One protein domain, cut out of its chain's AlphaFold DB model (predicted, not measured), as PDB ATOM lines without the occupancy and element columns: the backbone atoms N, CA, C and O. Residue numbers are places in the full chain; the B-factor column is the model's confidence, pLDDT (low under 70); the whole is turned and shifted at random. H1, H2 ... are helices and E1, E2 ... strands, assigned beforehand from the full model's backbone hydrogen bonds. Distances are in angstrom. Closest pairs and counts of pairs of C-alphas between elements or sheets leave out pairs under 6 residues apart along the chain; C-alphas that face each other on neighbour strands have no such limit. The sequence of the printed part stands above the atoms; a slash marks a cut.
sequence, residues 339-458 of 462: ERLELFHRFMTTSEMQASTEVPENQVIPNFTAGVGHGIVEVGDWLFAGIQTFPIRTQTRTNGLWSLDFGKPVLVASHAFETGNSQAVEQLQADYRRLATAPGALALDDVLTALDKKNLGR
ATOM      1  N   GLU A 339     189.132 192.656 136.980       94.94
ATOM      2  CA  GLU A 339     188.337 191.858 136.029       94.94
ATOM      3  C   GLU A 339     186.880 191.626 136.475       94.94
ATOM      4  O   GLU A 339     185.961 191.590 135.657       94.94
ATOM      5  N   ARG A 340     186.636 191.479 137.785       96.25
ATOM      6  CA  ARG A 340     185.300 191.153 138.328       96.25
ATOM      7  C   ARG A 340     184.463 192.387 138.676       96.25
ATOM      8  O   ARG A 340     183.341 192.225 139.161       96.25
ATOM      9  N   LEU A 341     184.965 193.602 138.441       97.31
ATOM     10  CA  LEU A 341     184.273 194.831 138.838       97.31
ATOM     11  C   LEU A 341     182.934 195.006 138.116       97.31
ATOM     12  O   LEU A 341     181.937 195.351 138.751       97.31
ATOM     13  N   GLU A 342     182.867 194.685 136.824       96.94
ATOM     14  CA  GLU A 342     181.613 194.736 136.065       96.94
ATOM     15  C   GLU A 342     180.582 193.729 136.599       96.94
ATOM     16  O   GLU A 342     179.405 194.058 136.772       96.94
ATOM     17  N   LEU A 343     181.014 192.503 136.917       96.62
ATOM     18  CA  LEU A 343     180.141 191.487 137.513       96.62
ATOM     19  C   LEU A 343     179.618 191.948 138.873       96.62
ATOM     20  O   LEU A 343     178.434 191.773 139.168       96.62
ATOM     21  N   PHE A 344     180.480 192.564 139.683       97.62
ATOM     22  CA  PHE A 344     180.093 193.123 140.971       97.62
ATOM     23  C   PHE A 344     179.094 194.270 140.814       97.62
ATOM     24  O   PHE A 344     178.076 194.292 141.508       97.62
ATOM     25  N   HIS A 345     179.320 195.171 139.856       97.44
ATOM     26  CA  HIS A 345     178.360 196.212 139.510       97.44
ATOM     27  C   HIS A 345     177.010 195.615 139.109       97.44
ATOM     28  O   HIS A 345     175.993 195.983 139.698       97.44
ATOM     29  N   ARG A 346     176.993 194.626 138.207       96.12
ATOM     30  CA  ARG A 346     175.770 193.921 137.791       96.12
ATOM     31  C   ARG A 346     175.056 193.272 138.973       96.12
ATOM     32  O   ARG A 346     173.845 193.426 139.099       96.12
ATOM     33  N   PHE A 347     175.772 192.589 139.863       96.31
ATOM     34  CA  PHE A 347     175.193 192.032 141.089       96.31
ATOM     35  C   PHE A 347     174.563 193.127 141.966       96.31
ATOM     36  O   PHE A 347     173.454 192.969 142.474       96.31
ATOM     37  N   MET A 348     175.224 194.277 142.097       97.00
ATOM     38  CA  MET A 348     174.777 195.375 142.956       97.00
ATOM     39  C   MET A 348     173.623 196.212 142.385       97.00
ATOM     40  O   MET A 348     172.909 196.859 143.162       97.00
ATOM     41  N   THR A 349     173.423 196.185 141.067       95.94
ATOM     42  CA  THR A 349     172.383 196.948 140.354       95.94
ATOM     43  C   THR A 349     171.272 196.091 139.750       95.94
ATOM     44  O   THR A 349     170.282 196.644 139.271       95.94
ATOM     45  N   THR A 350     171.381 194.759 139.813       94.19
ATOM     46  CA  THR A 350     170.344 193.835 139.327       94.19
ATOM     47  C   THR A 350     168.984 194.184 139.932       94.19
ATOM     48  O   THR A 350     168.838 194.311 141.145       94.19
ATOM     49  N   SER A 351     167.969 194.340 139.084       91.12
ATOM     50  CA  SER A 351     166.584 194.572 139.505       91.12
ATOM     51  C   SER A 351     165.771 193.284 139.581       91.12
ATOM     52  O   SER A 351     164.861 193.199 140.401       91.12
ATOM     53  N   GLU A 352     166.095 192.299 138.743       87.75
ATOM     54  CA  GLU A 352     165.398 191.020 138.634       87.75
ATOM     55  C   GLU A 352     166.394 189.919 138.274       87.75
ATOM     56  O   GLU A 352     167.325 190.122 137.492       87.75
ATOM     57  N   MET A 353     166.197 188.739 138.851       92.69
ATOM     58  CA  MET A 353     167.035 187.575 138.601       92.69
ATOM     59  C   MET A 353     166.133 186.372 138.368       92.69
ATOM     60  O   MET A 353     165.091 186.225 138.999       92.69
ATOM     61  N   GLN A 354     166.558 185.492 137.472       93.62
ATOM     62  CA  GLN A 354     165.934 184.193 137.273       93.62
ATOM     63  C   GLN A 354     167.009 183.128 137.365       93.62
ATOM     64  O   GLN A 354     168.098 183.286 136.803       93.62
ATOM     65  N   ALA A 355     166.695 182.054 138.077       93.56
ATOM     66  CA  ALA A 355     167.542 180.878 138.158       93.56
ATOM     67  C   ALA A 355     166.722 179.644 137.805       93.56
ATOM     68  O   ALA A 355     165.563 179.519 138.194       93.56
ATOM     69  N   SER A 356     167.345 178.720 137.089       93.25
ATOM     70  CA  SER A 356     166.755 177.428 136.792       93.25
ATOM     71  C   SER A 356     167.803 176.339 136.927       93.25
ATOM     72  O   SER A 356     168.959 176.541 136.552       93.25
ATOM     73  N   THR A 357     167.408 175.187 137.447       94.19
ATOM     74  CA  THR A 357     168.279 174.020 137.573       94.19
ATOM     75  C   THR A 357     167.469 172.742 137.410       94.19
ATOM     76  O   THR A 357     166.272 172.709 137.703       94.19
ATOM     77  N   GLU A 358     168.102 171.694 136.898       95.44
ATOM     78  CA  GLU A 358     167.473 170.386 136.776       95.44
ATOM     79  C   GLU A 358     167.452 169.703 138.143       95.44
ATOM     80  O   GLU A 358     168.467 169.597 138.830       95.44
ATOM     81  N   VAL A 359     166.269 169.249 138.547       93.81
ATOM     82  CA  VAL A 359     166.037 168.581 139.824       93.81
ATOM     83  C   VAL A 359     165.337 167.249 139.540       93.81
ATOM     84  O   VAL A 359     164.227 167.264 138.991       93.81
ATOM     85  N   PRO A 360     165.918 166.094 139.931       94.69
ATOM     86  CA  PRO A 360     165.325 164.771 139.720       94.69
ATOM     87  C   PRO A 360     163.890 164.700 140.236       94.69
ATOM     88  O   PRO A 360     163.652 165.118 141.369       94.69
ATOM     89  N   GLU A 361     162.942 164.166 139.455       90.88
ATOM     90  CA  GLU A 361     161.486 164.217 139.727       90.88
ATOM     91  C   GLU A 361     161.096 163.869 141.175       90.88
ATOM     92  O   GLU A 361     160.251 164.535 141.769       90.88
ATOM     93  N   ASN A 362     161.802 162.920 141.787       93.62
ATOM     94  CA  ASN A 362     161.515 162.433 143.138       93.62
ATOM     95  C   ASN A 362     162.115 163.280 144.278       93.62
ATOM     96  O   ASN A 362     161.857 163.000 145.448       93.62
ATOM     97  N   GLN A 363     162.924 164.299 143.982       94.94
ATOM     98  CA  GLN A 363     163.504 165.171 145.003       94.94
ATOM     99  C   GLN A 363     162.455 166.161 145.524       94.94
ATOM    100  O   GLN A 363     161.838 166.901 144.752       94.94
ATOM    101  N   VAL A 364     162.270 166.179 146.847       94.19
ATOM    102  CA  VAL A 364     161.425 167.155 147.544       94.19
ATOM    103  C   VAL A 364     162.148 168.496 147.571       94.19
ATOM    104  O   VAL A 364     163.271 168.591 148.064       94.19
ATOM    105  N   ILE A 365     161.498 169.531 147.043       93.75
ATOM    106  CA  ILE A 365     162.039 170.888 147.016       93.75
ATOM    107  C   ILE A 365     161.414 171.671 148.176       93.75
ATOM    108  O   ILE A 365     160.185 171.763 148.235       93.75
ATOM    109  N   PRO A 366     162.213 172.231 149.101       94.19
ATOM    110  CA  PRO A 366     161.692 173.111 150.139       94.19
ATOM    111  C   PRO A 366     160.971 174.325 149.540       94.19
ATOM    112  O   PRO A 366     161.298 174.782 148.442       94.19
ATOM    113  N   ASN A 367     160.000 174.870 150.274       94.94
ATOM    114  CA  ASN A 367     159.390 176.146 149.916       94.94
ATOM    115  C   ASN A 367     160.306 177.280 150.391       94.94
ATOM    116  O   ASN A 367     160.462 177.478 151.599       94.94
ATOM    117  N   PHE A 368     160.931 177.987 149.454       97.56
ATOM    118  CA  PHE A 368     161.845 179.082 149.764       97.56
ATOM    119  C   PHE A 368     161.135 180.426 149.598       97.56
ATOM    120  O   PHE A 368     160.382 180.638 148.652       97.56
ATOM    121  N   THR A 369     161.398 181.360 150.506       97.81
ATOM    122  CA  THR A 369     160.831 182.715 150.484       97.81
ATOM    123  C   THR A 369     161.810 183.749 149.939       97.81
ATOM    124  O   THR A 369     161.391 184.802 149.459       97.81
ATOM    125  N   ALA A 370     163.116 183.480 150.007       97.94
ATOM    126  CA  ALA A 370     164.141 184.364 149.465       97.94
ATOM    127  C   ALA A 370     165.412 183.598 149.086       97.94
ATOM    128  O   ALA A 370     165.795 182.652 149.766       97.94
ATOM    129  N   GLY A 371     166.099 184.048 148.041       97.12
ATOM    130  CA  GLY A 371     167.504 183.737 147.802       97.12
ATOM    131  C   GLY A 371     168.413 184.655 148.617       97.12
ATOM    132  O   GLY A 371     168.085 185.818 148.836       97.12
ATOM    133  N   VAL A 372     169.564 184.159 149.055       97.94
ATOM    134  CA  VAL A 372     170.616 184.948 149.703       97.94
ATOM    135  C   VAL A 372     171.897 184.728 148.920       97.94
ATOM    136  O   VAL A 372     172.381 183.602 148.839       97.94
ATOM    137  N   GLY A 373     172.431 185.795 148.337       96.50
ATOM    138  CA  GLY A 373     173.667 185.762 147.562       96.50
ATOM    139  C   GLY A 373     174.676 186.763 148.101       96.50
ATOM    140  O   GLY A 373     174.297 187.799 148.657       96.50
ATOM    141  N   HIS A 374     175.957 186.461 147.925       96.81
ATOM    142  CA  HIS A 374     177.033 187.411 148.181       96.81
ATOM    143  C   HIS A 374     177.838 187.649 146.903       96.81
ATOM    144  O   HIS A 374     177.846 186.825 145.988       96.81
ATOM    145  N   GLY A 375     178.461 188.818 146.835       96.31
ATOM    146  CA  GLY A 375     179.426 189.165 145.806       96.31
ATOM    147  C   GLY A 375     180.626 189.823 146.461       96.31
ATOM    148  O   GLY A 375     180.460 190.620 147.388       96.31
ATOM    149  N   ILE A 376     181.816 189.466 145.988       96.31
ATOM    150  CA  ILE A 376     183.094 189.948 146.505       96.31
ATOM    151  C   ILE A 376     183.968 190.377 145.330       96.31
ATOM    152  O   ILE A 376     184.142 189.621 144.375       96.31
ATOM    153  N   VAL A 377     184.544 191.570 145.420       97.50
ATOM    154  CA  VAL A 377     185.496 192.088 144.440       97.50
ATOM    155  C   VAL A 377     186.698 192.707 145.144       97.50
ATOM    156  O   VAL A 377     186.550 193.346 146.183       97.50
ATOM    157  N   GLU A 378     187.885 192.511 144.581       97.69
ATOM    158  CA  GLU A 378     189.128 193.129 145.038       97.69
ATOM    159  C   GLU A 378     189.520 194.252 144.074       97.69
ATOM    160  O   GLU A 378     189.629 194.021 142.872       97.69
ATOM    161  N   VAL A 379     189.689 195.470 144.590       98.12
ATOM    162  CA  VAL A 379     190.049 196.669 143.822       98.12
ATOM    163  C   VAL A 379     191.218 197.347 144.528       98.12
ATOM    164  O   VAL A 379     191.053 197.929 145.604       98.12
ATOM    165  N   GLY A 380     192.406 197.258 143.929       97.31
ATOM    166  CA  GLY A 380     193.649 197.672 144.578       97.31
ATOM    167  C   GLY A 380     193.899 196.843 145.839       97.31
ATOM    168  O   GLY A 380     193.790 195.624 145.812       97.31
ATOM    169  N   ASP A 381     194.165 197.510 146.960       97.50
ATOM    170  CA  ASP A 381     194.473 196.842 148.234       97.50
ATOM    171  C   ASP A 381     193.214 196.604 149.093       97.50
ATOM    172  O   ASP A 381     193.307 196.458 150.315       97.50
ATOM    173  N   TRP A 382     192.023 196.652 148.489       98.06
ATOM    174  CA  TRP A 382     190.743 196.614 149.195       98.06
ATOM    175  C   TRP A 382     189.799 195.565 148.622       98.06
ATOM    176  O   TRP A 382     189.581 195.483 147.416       98.06
ATOM    177  N   LEU A 383     189.140 194.837 149.516       97.69
ATOM    178  CA  LEU A 383     188.052 193.924 149.209       97.69
ATOM    179  C   LEU A 383     186.716 194.592 149.543       97.69
ATOM    180  O   LEU A 383     186.490 195.038 150.670       97.69
ATOM    181  N   PHE A 384     185.819 194.633 148.562       98.00
ATOM    182  CA  PHE A 384     184.453 195.127 148.678       98.00
ATOM    183  C   PHE A 384     183.482 193.957 148.566       98.00
ATOM    184  O   PHE A 384     183.558 193.158 147.633       98.00
ATOM    185  N   ALA A 385     182.546 193.864 149.507       97.44
ATOM    186  CA  ALA A 385     181.565 192.795 149.540       97.44
ATOM    187  C   ALA A 385     180.155 193.306 149.840       97.44
ATOM    188  O   ALA A 385     179.949 194.211 150.654       97.44
ATOM    189  N   GLY A 386     179.171 192.683 149.202       97.00
ATOM    190  CA  GLY A 386     177.752 192.916 149.451       97.00
ATOM    191  C   GLY A 386     177.012 191.596 149.625       97.00
ATOM    192  O   GLY A 386     177.249 190.655 148.871       97.00
ATOM    193  N   ILE A 387     176.098 191.539 150.594       97.81
ATOM    194  CA  ILE A 387     175.150 190.432 150.751       97.81
ATOM    195  C   ILE A 387     173.760 190.954 150.409       97.81
ATOM    196  O   ILE A 387     173.292 191.935 150.998       97.81
ATOM    197  N   GLN A 388     173.096 190.296 149.465       97.94
ATOM    198  CA  GLN A 388     171.752 190.642 149.026       97.94
ATOM    199  C   GLN A 388     170.767 189.514 149.308       97.94
ATOM    200  O   GLN A 388     171.072 188.334 149.131       97.94
ATOM    201  N   THR A 389     169.558 189.896 149.706       97.75
ATOM    202  CA  THR A 389     168.395 189.007 149.728       97.75
ATOM    203  C   THR A 389     167.532 189.267 148.504       97.75
ATOM    204  O   THR A 389     167.189 190.416 148.223       97.75
ATOM    205  N   PHE A 390     167.140 188.198 147.828       97.31
ATOM    206  CA  PHE A 390     166.353 188.166 146.607       97.31
ATOM    207  C   PHE A 390     164.983 187.552 146.930       97.31
ATOM    208  O   PHE A 390     164.892 186.330 147.036       97.31
ATOM    209  N   PRO A 391     163.913 188.339 147.141       97.81
ATOM    210  CA  PRO A 391     162.595 187.780 147.446       97.81
ATOM    211  C   PRO A 391     162.140 186.831 146.331       97.81
ATOM    212  O   PRO A 391     162.195 187.211 145.167       97.81
ATOM    213  N   ILE A 392     161.687 185.620 146.650       97.88
ATOM    214  CA  ILE A 392     161.188 184.688 145.629       97.88
ATOM    215  C   ILE A 392     159.734 185.048 145.324       97.88
ATOM    216  O   ILE A 392     158.877 185.013 146.206       97.88
ATOM    217  N   ARG A 393     159.463 185.422 144.072       97.62
ATOM    218  CA  ARG A 393     158.113 185.731 143.578       97.62
ATOM    219  C   ARG A 393     157.387 184.466 143.158       97.62
ATOM    220  O   ARG A 393     156.229 184.272 143.517       97.62
ATOM    221  N   THR A 394     158.065 183.626 142.378       97.25
ATOM    222  CA  THR A 394     157.501 182.367 141.895       97.25
ATOM    223  C   THR A 394     158.522 181.242 141.987       97.25
ATOM    224  O   THR A 394     159.720 181.440 141.782       97.25
ATOM    225  N   GLN A 395     158.015 180.056 142.315       97.38
ATOM    226  CA  GLN A 395     158.763 178.812 142.387       97.38
ATOM    227  C   GLN A 395     157.971 177.762 141.612       97.38
ATOM    228  O   GLN A 395     156.889 177.356 142.037       97.38
ATOM    229  N   THR A 396     158.480 177.350 140.452       96.94
ATOM    230  CA  THR A 396     157.778 176.429 139.552       96.94
ATOM    231  C   THR A 396     158.643 175.225 139.218       96.94
ATOM    232  O   THR A 396     159.873 175.289 139.224       96.94
ATOM    233  N   ARG A 397     157.991 174.091 138.955       95.69
ATOM    234  CA  ARG A 397     158.651 172.862 138.530       95.69
ATOM    235  C   ARG A 397     157.899 172.262 137.353       95.69
ATOM    236  O   ARG A 397     156.746 171.870 137.511       95.69
ATOM    237  N   THR A 398     158.573 172.147 136.215       95.06
ATOM    238  CA  THR A 398     157.988 171.624 134.977       95.06
ATOM    239  C   THR A 398     158.990 170.692 134.307       95.06
ATOM    240  O   THR A 398     160.100 171.115 134.004       95.06
ATOM    241  N   ASN A 399     158.615 169.427 134.079       93.50
ATOM    242  CA  ASN A 399     159.441 168.422 133.387       93.50
ATOM    243  C   ASN A 399     160.868 168.289 133.958       93.50
ATOM    244  O   ASN A 399     161.848 168.329 133.221       93.50
ATOM    245  N   GLY A 400     161.001 168.214 135.285       92.75
ATOM    246  CA  GLY A 400     162.308 168.123 135.951       92.75
ATOM    247  C   GLY A 400     163.090 169.440 136.051       92.75
ATOM    248  O   GLY A 400     164.039 169.505 136.826       92.75
ATOM    249  N   LEU A 401     162.674 170.517 135.375       96.38
ATOM    250  CA  LEU A 401     163.286 171.839 135.518       96.38
ATOM    251  C   LEU A 401     162.640 172.599 136.680       96.38
ATOM    252  O   LEU A 401     161.440 172.882 136.667       96.38
ATOM    253  N   TRP A 402     163.439 172.945 137.685       96.31
ATOM    254  CA  TRP A 402     163.049 173.835 138.773       96.31
ATOM    255  C   TRP A 402     163.433 175.267 138.408       96.31
ATOM    256  O   TRP A 402     164.576 175.515 138.034       96.31
ATOM    257  N   SER A 403     162.486 176.202 138.469       96.12
ATOM    258  CA  SER A 403     162.696 177.612 138.130       96.12
ATOM    259  C   SER A 403     162.257 178.531 139.263       96.12
ATOM    260  O   SER A 403     161.230 178.311 139.912       96.12
ATOM    261  N   LEU A 404     163.064 179.563 139.486       97.00
ATOM    262  CA  LEU A 404     162.882 180.590 140.499       97.00
ATOM    263  C   LEU A 404     162.906 181.959 139.831       97.00
ATOM    264  O   LEU A 404     163.866 182.298 139.134       97.00
ATOM    265  N   ASP A 405     161.863 182.740 140.089       97.06
ATOM    266  CA  ASP A 405     161.802 184.154 139.735       97.06
ATOM    267  C   ASP A 405     162.006 184.993 140.994       97.06
ATOM    268  O   ASP A 405     161.254 184.868 141.971       97.06
ATOM    269  N   PHE A 406     163.033 185.833 140.978       97.06
ATOM    270  CA  PHE A 406     163.383 186.694 142.094       97.06
ATOM    271  C   PHE A 406     162.892 188.123 141.850       97.06
ATOM    272  O   PHE A 406     163.057 188.693 140.774       97.06
ATOM    273  N   GLY A 407     162.326 188.731 142.888       96.19
ATOM    274  CA  GLY A 407     162.010 190.150 142.923       96.19
ATOM    275  C   GLY A 407     163.229 191.030 143.186       96.19
ATOM    276  O   GLY A 407     164.366 190.566 143.256       96.19
ATOM    277  N   LYS A 408     162.963 192.329 143.375       96.56
ATOM    278  CA  LYS A 408     163.996 193.347 143.581       96.56
ATOM    279  C   LYS A 408     164.886 193.007 144.783       96.56
ATOM    280  O   LYS A 408     164.351 192.887 145.891       96.56
ATOM    281  N   PRO A 409     166.213 192.894 144.602       97.06
ATOM    282  CA  PRO A 409     167.100 192.565 145.700       97.06
ATOM    283  C   PRO A 409     167.199 193.696 146.718       97.06
ATOM    284  O   PRO A 409     167.092 194.887 146.404       97.06
ATOM    285  N   VAL A 410     167.463 193.301 147.958       96.94
ATOM    286  CA  VAL A 410     167.721 194.202 149.081       96.94
ATOM    287  C   VAL A 410     169.128 193.932 149.593       96.94
ATOM    288  O   VAL A 410     169.455 192.805 149.954       96.94
ATOM    289  N   LEU A 411     169.966 194.969 149.627       97.12
ATOM    290  CA  LEU A 411     171.292 194.907 150.242       97.12
ATOM    291  C   LEU A 411     171.125 194.838 151.764       97.12
ATOM    292  O   LEU A 411     170.713 195.825 152.376       97.12
ATOM    293  N   VAL A 412     171.429 193.683 152.354       97.56
ATOM    294  CA  VAL A 412     171.238 193.418 153.790       97.56
ATOM    295  C   VAL A 412     172.519 193.568 154.603       97.56
ATOM    296  O   VAL A 412     172.447 193.890 155.785       97.56
ATOM    297  N   ALA A 413     173.681 193.385 153.976       96.56
ATOM    298  CA  ALA A 413     174.980 193.662 154.580       96.56
ATOM    299  C   ALA A 413     175.972 194.154 153.521       96.56
ATOM    300  O   ALA A 413     175.858 193.829 152.337       96.56
ATOM    301  N   SER A 414     176.946 194.948 153.952       96.69
ATOM    302  CA  SER A 414     178.003 195.500 153.108       96.69
ATOM    303  C   SER A 414     179.289 195.588 153.909       96.69
ATOM    304  O   SER A 414     179.248 196.059 155.045       96.69
ATOM    305  N   HIS A 415     180.407 195.190 153.317       96.25
ATOM    306  CA  HIS A 415     181.711 195.178 153.971       96.25
ATOM    307  C   HIS A 415     182.766 195.749 153.022       96.25
ATOM    308  O   HIS A 415     182.737 195.469 151.828       96.25
ATOM    309  N   ALA A 416     183.701 196.528 153.556       97.12
ATOM    310  CA  ALA A 416     184.912 196.921 152.848       97.12
ATOM    311  C   ALA A 416     186.101 196.861 153.815       97.12
ATOM    312  O   ALA A 416     186.016 197.380 154.930       97.12
ATOM    313  N   PHE A 417     187.177 196.187 153.419       96.12
ATOM    314  CA  PHE A 417     188.361 195.982 154.257       96.12
ATOM    315  C   PHE A 417     189.616 195.751 153.410       96.12
ATOM    316  O   PHE A 417     189.519 195.363 152.252       96.12
ATOM    317  N   GLU A 418     190.789 196.005 153.990       96.44
ATOM    318  CA  GLU A 418     192.089 195.810 153.332       96.44
ATOM    319  C   GLU A 418     192.312 194.331 152.958       96.44
ATOM    320  O   GLU A 418     191.987 193.424 153.741       96.44
ATOM    321  N   THR A 419     192.887 194.081 151.778       93.56
ATOM    322  CA  THR A 419     193.282 192.741 151.330       93.56
ATOM    323  C   THR A 419     194.223 192.114 152.365       93.56
ATOM    324  O   THR A 419     195.152 192.745 152.863       93.56
ATOM    325  N   GLY A 420     193.966 190.854 152.726       91.38
ATOM    326  CA  GLY A 420     194.740 190.127 153.741       91.38
ATOM    327  C   GLY A 420     194.151 190.158 155.155       91.38
ATOM    328  O   GLY A 420     194.628 189.425 156.022       91.38
ATOM    329  N   ASN A 421     193.077 190.916 155.405       93.56
ATOM    330  CA  ASN A 421     192.343 190.836 156.669       93.56
ATOM    331  C   ASN A 421     191.446 189.580 156.720       93.56
ATOM    332  O   ASN A 421     190.243 189.639 156.453       93.56
ATOM    333  N   SER A 422     192.033 188.432 157.071       93.12
ATOM    334  CA  SER A 422     191.324 187.144 157.142       93.12
ATOM    335  C   SER A 422     190.127 187.169 158.095       93.12
ATOM    336  O   SER A 422     189.080 186.614 157.772       93.12
ATOM    337  N   GLN A 423     190.235 187.873 159.225       93.00
ATOM    338  CA  GLN A 423     189.146 188.004 160.195       93.00
ATOM    339  C   GLN A 423     187.921 188.706 159.590       93.00
ATOM    340  O   GLN A 423     186.782 188.322 159.859       93.00
ATOM    341  N   ALA A 424     188.129 189.726 158.755       90.88
ATOM    342  CA  ALA A 424     187.031 190.417 158.085       90.88
ATOM    343  C   ALA A 424     186.341 189.527 157.035       90.88
ATOM    344  O   ALA A 424     185.114 189.558 156.914       90.88
ATOM    345  N   VAL A 425     187.105 188.677 156.338       92.38
ATOM    346  CA  VAL A 425     186.555 187.649 155.435       92.38
ATOM    347  C   VAL A 425     185.736 186.617 156.217       92.38
ATOM    348  O   VAL A 425     184.626 186.279 155.807       92.38
ATOM    349  N   GLU A 426     186.239 186.141 157.358       94.88
ATOM    350  CA  GLU A 426     185.508 185.214 158.231       94.88
ATOM    351  C   GLU A 426     184.199 185.826 158.740       94.88
ATOM    352  O   GLU A 426     183.164 185.156 158.729       94.88
ATOM    353  N   GLN A 427     184.213 187.107 159.120       95.38
ATOM    354  CA  GLN A 427     183.014 187.825 159.545       95.38
ATOM    355  C   GLN A 427     181.982 187.931 158.413       95.38
ATOM    356  O   GLN A 427     180.807 187.638 158.633       95.38
ATOM    357  N   LEU A 428     182.412 188.283 157.196       94.81
ATOM    358  CA  LEU A 428     181.549 188.295 156.012       94.81
ATOM    359  C   LEU A 428     180.915 186.915 155.768       94.81
ATOM    360  O   LEU A 428     179.708 186.809 155.543       94.81
ATOM    361  N   GLN A 429     181.712 185.845 155.846       96.12
ATOM    362  CA  GLN A 429     181.217 184.477 155.690       96.12
ATOM    363  C   GLN A 429     180.243 184.083 156.806       96.12
ATOM    364  O   GLN A 429     179.255 183.397 156.539       96.12
ATOM    365  N   ALA A 430     180.495 184.506 158.044       96.94
ATOM    366  CA  ALA A 430     179.602 184.266 159.170       96.94
ATOM    367  C   ALA A 430     178.254 184.980 158.979       96.94
ATOM    368  O   ALA A 430     177.205 184.359 159.169       96.94
ATOM    369  N   ASP A 431     178.267 186.240 158.535       97.56
ATOM    370  CA  ASP A 431     177.052 186.996 158.226       97.56
ATOM    371  C   ASP A 431     176.269 186.383 157.061       97.56
ATOM    372  O   ASP A 431     175.049 186.216 157.162       97.56
ATOM    373  N   TYR A 432     176.960 185.955 156.001       97.62
ATOM    374  CA  TYR A 432     176.339 185.218 154.904       97.62
ATOM    375  C   TYR A 432     175.695 183.916 155.390       97.62
ATOM    376  O   TYR A 432     174.511 183.701 155.141       97.62
ATOM    377  N   ARG A 433     176.419 183.071 156.139       97.56
ATOM    378  CA  ARG A 433     175.881 181.804 156.669       97.56
ATOM    379  C   ARG A 433     174.678 182.035 157.574       97.56
ATOM    380  O   ARG A 433     173.691 181.313 157.461       97.56
ATOM    381  N   ARG A 434     174.725 183.048 158.440       97.81
ATOM    382  CA  ARG A 434     173.605 183.411 159.320       97.81
ATOM    383  C   ARG A 434     172.347 183.755 158.520       97.81
ATOM    384  O   ARG A 434     171.257 183.349 158.906       97.81
ATOM    385  N   LEU A 435     172.488 184.484 157.413       97.50
ATOM    386  CA  LEU A 435     171.367 184.852 156.545       97.50
ATOM    387  C   LEU A 435     170.898 183.676 155.675       97.50
ATOM    388  O   LEU A 435     169.701 183.439 155.554       97.50
ATOM    389  N   ALA A 436     171.833 182.909 155.117       97.06
ATOM    390  CA  ALA A 436     171.561 181.765 154.251       97.06
ATOM    391  C   ALA A 436     170.953 180.559 154.993       97.06
ATOM    392  O   ALA A 436     170.330 179.711 154.363       97.06
ATOM    393  N   THR A 437     171.113 180.481 156.319       97.00
ATOM    394  CA  THR A 437     170.510 179.437 157.172       97.00
ATOM    395  C   THR A 437     169.190 179.864 157.816       97.00
ATOM    396  O   THR A 437     168.588 179.081 158.554       97.00
ATOM    397  N   ALA A 438     168.708 181.082 157.544       97.25
ATOM    398  CA  ALA A 438     167.403 181.518 158.023       97.25
ATOM    399  C   ALA A 438     166.279 180.633 157.433       97.25
ATOM    400  O   ALA A 438     166.373 180.209 156.276       97.25
ATOM    401  N   PRO A 439     165.197 180.350 158.181       97.31
ATOM    402  CA  PRO A 439     164.076 179.570 157.663       97.31
ATOM    403  C   PRO A 439     163.521 180.159 156.358       97.31
ATOM    404  O   PRO A 439     163.189 181.340 156.301       97.31
ATOM    405  N   GLY A 440     163.425 179.330 155.315       96.12
ATOM    406  CA  GLY A 440     162.959 179.748 153.988       96.12
ATOM    407  C   GLY A 440     164.018 180.423 153.105       96.12
ATOM    408  O   GLY A 440     163.690 180.814 151.985       96.12
ATOM    409  N   ALA A 441     165.271 180.550 153.551       97.44
ATOM    410  CA  ALA A 441     166.357 181.081 152.731       97.44
ATOM    411  C   ALA A 441     166.967 180.009 151.808       97.44
ATOM    412  O   ALA A 441     167.224 178.878 152.221       97.44
ATOM    413  N   LEU A 442     167.221 180.387 150.556       96.62
ATOM    414  CA  LEU A 442     167.986 179.622 149.577       96.62
ATOM    415  C   LEU A 442     169.380 180.242 149.428       96.62
ATOM    416  O   LEU A 442     169.509 181.379 148.980       96.62
ATOM    417  N   ALA A 443     170.427 179.496 149.767       96.62
ATOM    418  CA  ALA A 443     171.810 179.921 149.569       96.62
ATOM    419  C   ALA A 443     172.169 179.935 148.066       96.62
ATOM    420  O   ALA A 443     172.138 178.887 147.424       96.62
ATOM    421  N   LEU A 444     172.507 181.104 147.508       92.69
ATOM    422  CA  LEU A 444     172.915 181.278 146.101       92.69
ATOM    423  C   LEU A 444     174.447 181.302 145.903       92.69
ATOM    424  O   LEU A 444     174.906 181.346 144.765       92.69
ATOM    425  N   ASP A 445     175.215 181.238 146.996       86.50
ATOM    426  CA  ASP A 445     176.685 181.340 147.068       86.50
ATOM    427  C   ASP A 445     177.271 182.528 146.273       86.50
ATOM    428  O   ASP A 445     176.596 183.556 146.166       86.50
ATOM    429  N   ASP A 446     178.525 182.449 145.794       87.62
ATOM    430  CA  ASP A 446     179.169 183.503 144.992       87.62
ATOM    431  C   ASP A 446     178.421 183.704 143.660       87.62
ATOM    432  O   ASP A 446     178.673 183.042 142.642       87.62
ATOM    433  N   VAL A 447     177.491 184.662 143.669       86.56
ATOM    434  CA  VAL A 447     176.636 184.988 142.522       86.56
ATOM    435  C   VAL A 447     177.471 185.496 141.348       86.56
ATOM    436  O   VAL A 447     177.083 185.313 140.192       86.56
ATOM    437  N   LEU A 448     178.644 186.081 141.603       88.62
ATOM    438  CA  LEU A 448     179.504 186.585 140.540       88.62
ATOM    439  C   LEU A 448     180.025 185.439 139.665       88.62
ATOM    440  O   LEU A 448     180.054 185.581 138.445       88.62
ATOM    441  N   THR A 449     180.369 184.285 140.247       88.12
ATOM    442  CA  THR A 449     180.776 183.093 139.480       88.12
ATOM    443  C   THR A 449     179.639 182.565 138.601       88.12
ATOM    444  O   THR A 449     179.874 182.088 137.489       88.12
ATOM    445  N   ALA A 450     178.392 182.656 139.070       84.00
ATOM    446  CA  ALA A 450     177.230 182.271 138.273       84.00
ATOM    447  C   ALA A 450     176.980 183.248 137.107       84.00
ATOM    448  O   ALA A 450     176.665 182.816 135.994       84.00
ATOM    449  N   LEU A 451     177.151 184.553 137.342       83.69
ATOM    450  CA  LEU A 451     177.026 185.586 136.310       83.69
ATOM    451  C   LEU A 451     178.108 185.459 135.230       83.69
ATOM    452  O   LEU A 451     177.799 185.622 134.049       83.69
ATOM    453  N   ASP A 452     179.331 185.109 135.623       87.50
ATOM    454  CA  ASP A 452     180.463 184.918 134.713       87.50
ATOM    455  C   ASP A 452     180.215 183.776 133.708       87.50
ATOM    456  O   ASP A 452     180.276 183.956 132.489       87.50
ATOM    457  N   LYS A 453     179.757 182.615 134.202       83.50
ATOM    458  CA  LYS A 453     179.395 181.459 133.357       83.50
ATOM    459  C   LYS A 453     178.315 181.780 132.321       83.50
ATOM    460  O   LYS A 453     178.332 181.231 131.218       83.50
ATOM    461  N   LYS A 454     177.373 182.672 132.646       71.56
ATOM    462  CA  LYS A 454     176.302 183.079 131.722       71.56
ATOM    463  C   LYS A 454     176.825 183.937 130.568       71.56
ATOM    464  O   LYS A 454     176.265 183.869 129.474       71.56
ATOM    465  N   ASN A 455     177.887 184.712 130.790       64.31
ATOM    466  CA  ASN A 455     178.530 185.483 129.727       64.31
ATOM    467  C   ASN A 455     179.288 184.556 128.762       64.31
ATOM    468  O   ASN A 455     179.158 184.713 127.548       64.31
ATOM    469  N   LEU A 456     179.960 183.521 129.280       56.59
ATOM    470  CA  LEU A 456     180.629 182.504 128.454       56.59
ATOM    471  C   LEU A 456     179.645 181.752 127.537       56.59
ATOM    472  O   LEU A 456     179.954 181.503 126.375       56.59
ATOM    473  N   GLY A 457     178.424 181.471 128.009       44.25
ATOM    474  CA  GLY A 457     177.379 180.806 127.215       44.25
ATOM    475  C   GLY A 457     176.712 181.662 126.127       44.25
ATOM    476  O   GLY A 457     175.975 181.124 125.305       44.25
ATOM    477  N   ARG A 458     176.948 182.983 126.099       45.12
ATOM    478  CA  ARG A 458     176.451 183.890 125.043       45.12
ATOM    479  C   ARG A 458     177.507 184.238 123.987       45.12
ATOM    480  O   ARG A 458     177.163 184.888 123.007       45.12
TER     481      ARG A 458
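AT A GLANCE: This is residues 339 to 458 of the 462 residues of an uncharacterized protein of Sphingomonas sp. ABOLF (UniProt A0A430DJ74). A twisted sheet of six strands bends along its longest strand, E3, with helix H2 over one face and the sheet curled round short H1 on the opposite face. H3 packs on H1 at the sheet's level. The 120 printed residues hold three named helices and six named strands, in the order H1 E1 E2 E3 E4 E5 H2 E6 H3, class mixed. The whole is compact, with radius of gyration of the C-alphas 15.3 A and spans 47 by 35 by 24 A.

HOW THE PARTS SIT: Start at E3, residues 382 to 398, which bends by 71 degrees at residue 393. On one side find antiparallel E2, residues 370 to 379, with N 373 and O 388 3.0 A apart. On the other side are antiparallel E5, residues 410 to 418, with N 385 and O 415 2.8 A apart, and E4, residues 401 to 406, with N 396 and O 403 3.0 A apart. E1, residues 353 to 358, is antiparallel to E4, with N 355 and O 404 3.0 A apart; E6, residues 441 to 446, is parallel to E2, with N 442 and O 370 2.8 A apart. E2, E3 and E4 form a meander, each strand the antiparallel neighbour of the one before; with E1 beside E4 they make a Greek key. H2, residues 422 to 436, lies over E2 and E3 at a height over the sheet of 8.3 A; its closest C-alphas to E2 are Val 372 and Ala 436, 5.6 A. On the opposite face, H1, residues 341 to 349, touches H3, residues 447 to 456, at a steep tilt of 64 degrees, closest at C-alphas Leu 343 and Leu 448, 5.8 A. In H1, H2 and H3 every O i to N i+4 pair is within hydrogen-bond range.

IN THESE COORDINATES: Find C-alpha 341 at (184.273, 194.831, 138.838), where H1 begins. E3 runs 43.6 A from C-alpha 382 at (190.743, 196.614, 149.195), E2 29.2 A, E5 24.8 A and H2 20.7 A. H3 ends at C-alpha 456, (180.629, 182.504, 128.454).

THE WHOLE: The printed part has no cut, and its farthest C-alphas, Asn 362 and Asp 381, are 47.9 A apart. The link E1 to E2 is long, with 11 residues. Residues 455 to 458 are under pLDDT 70.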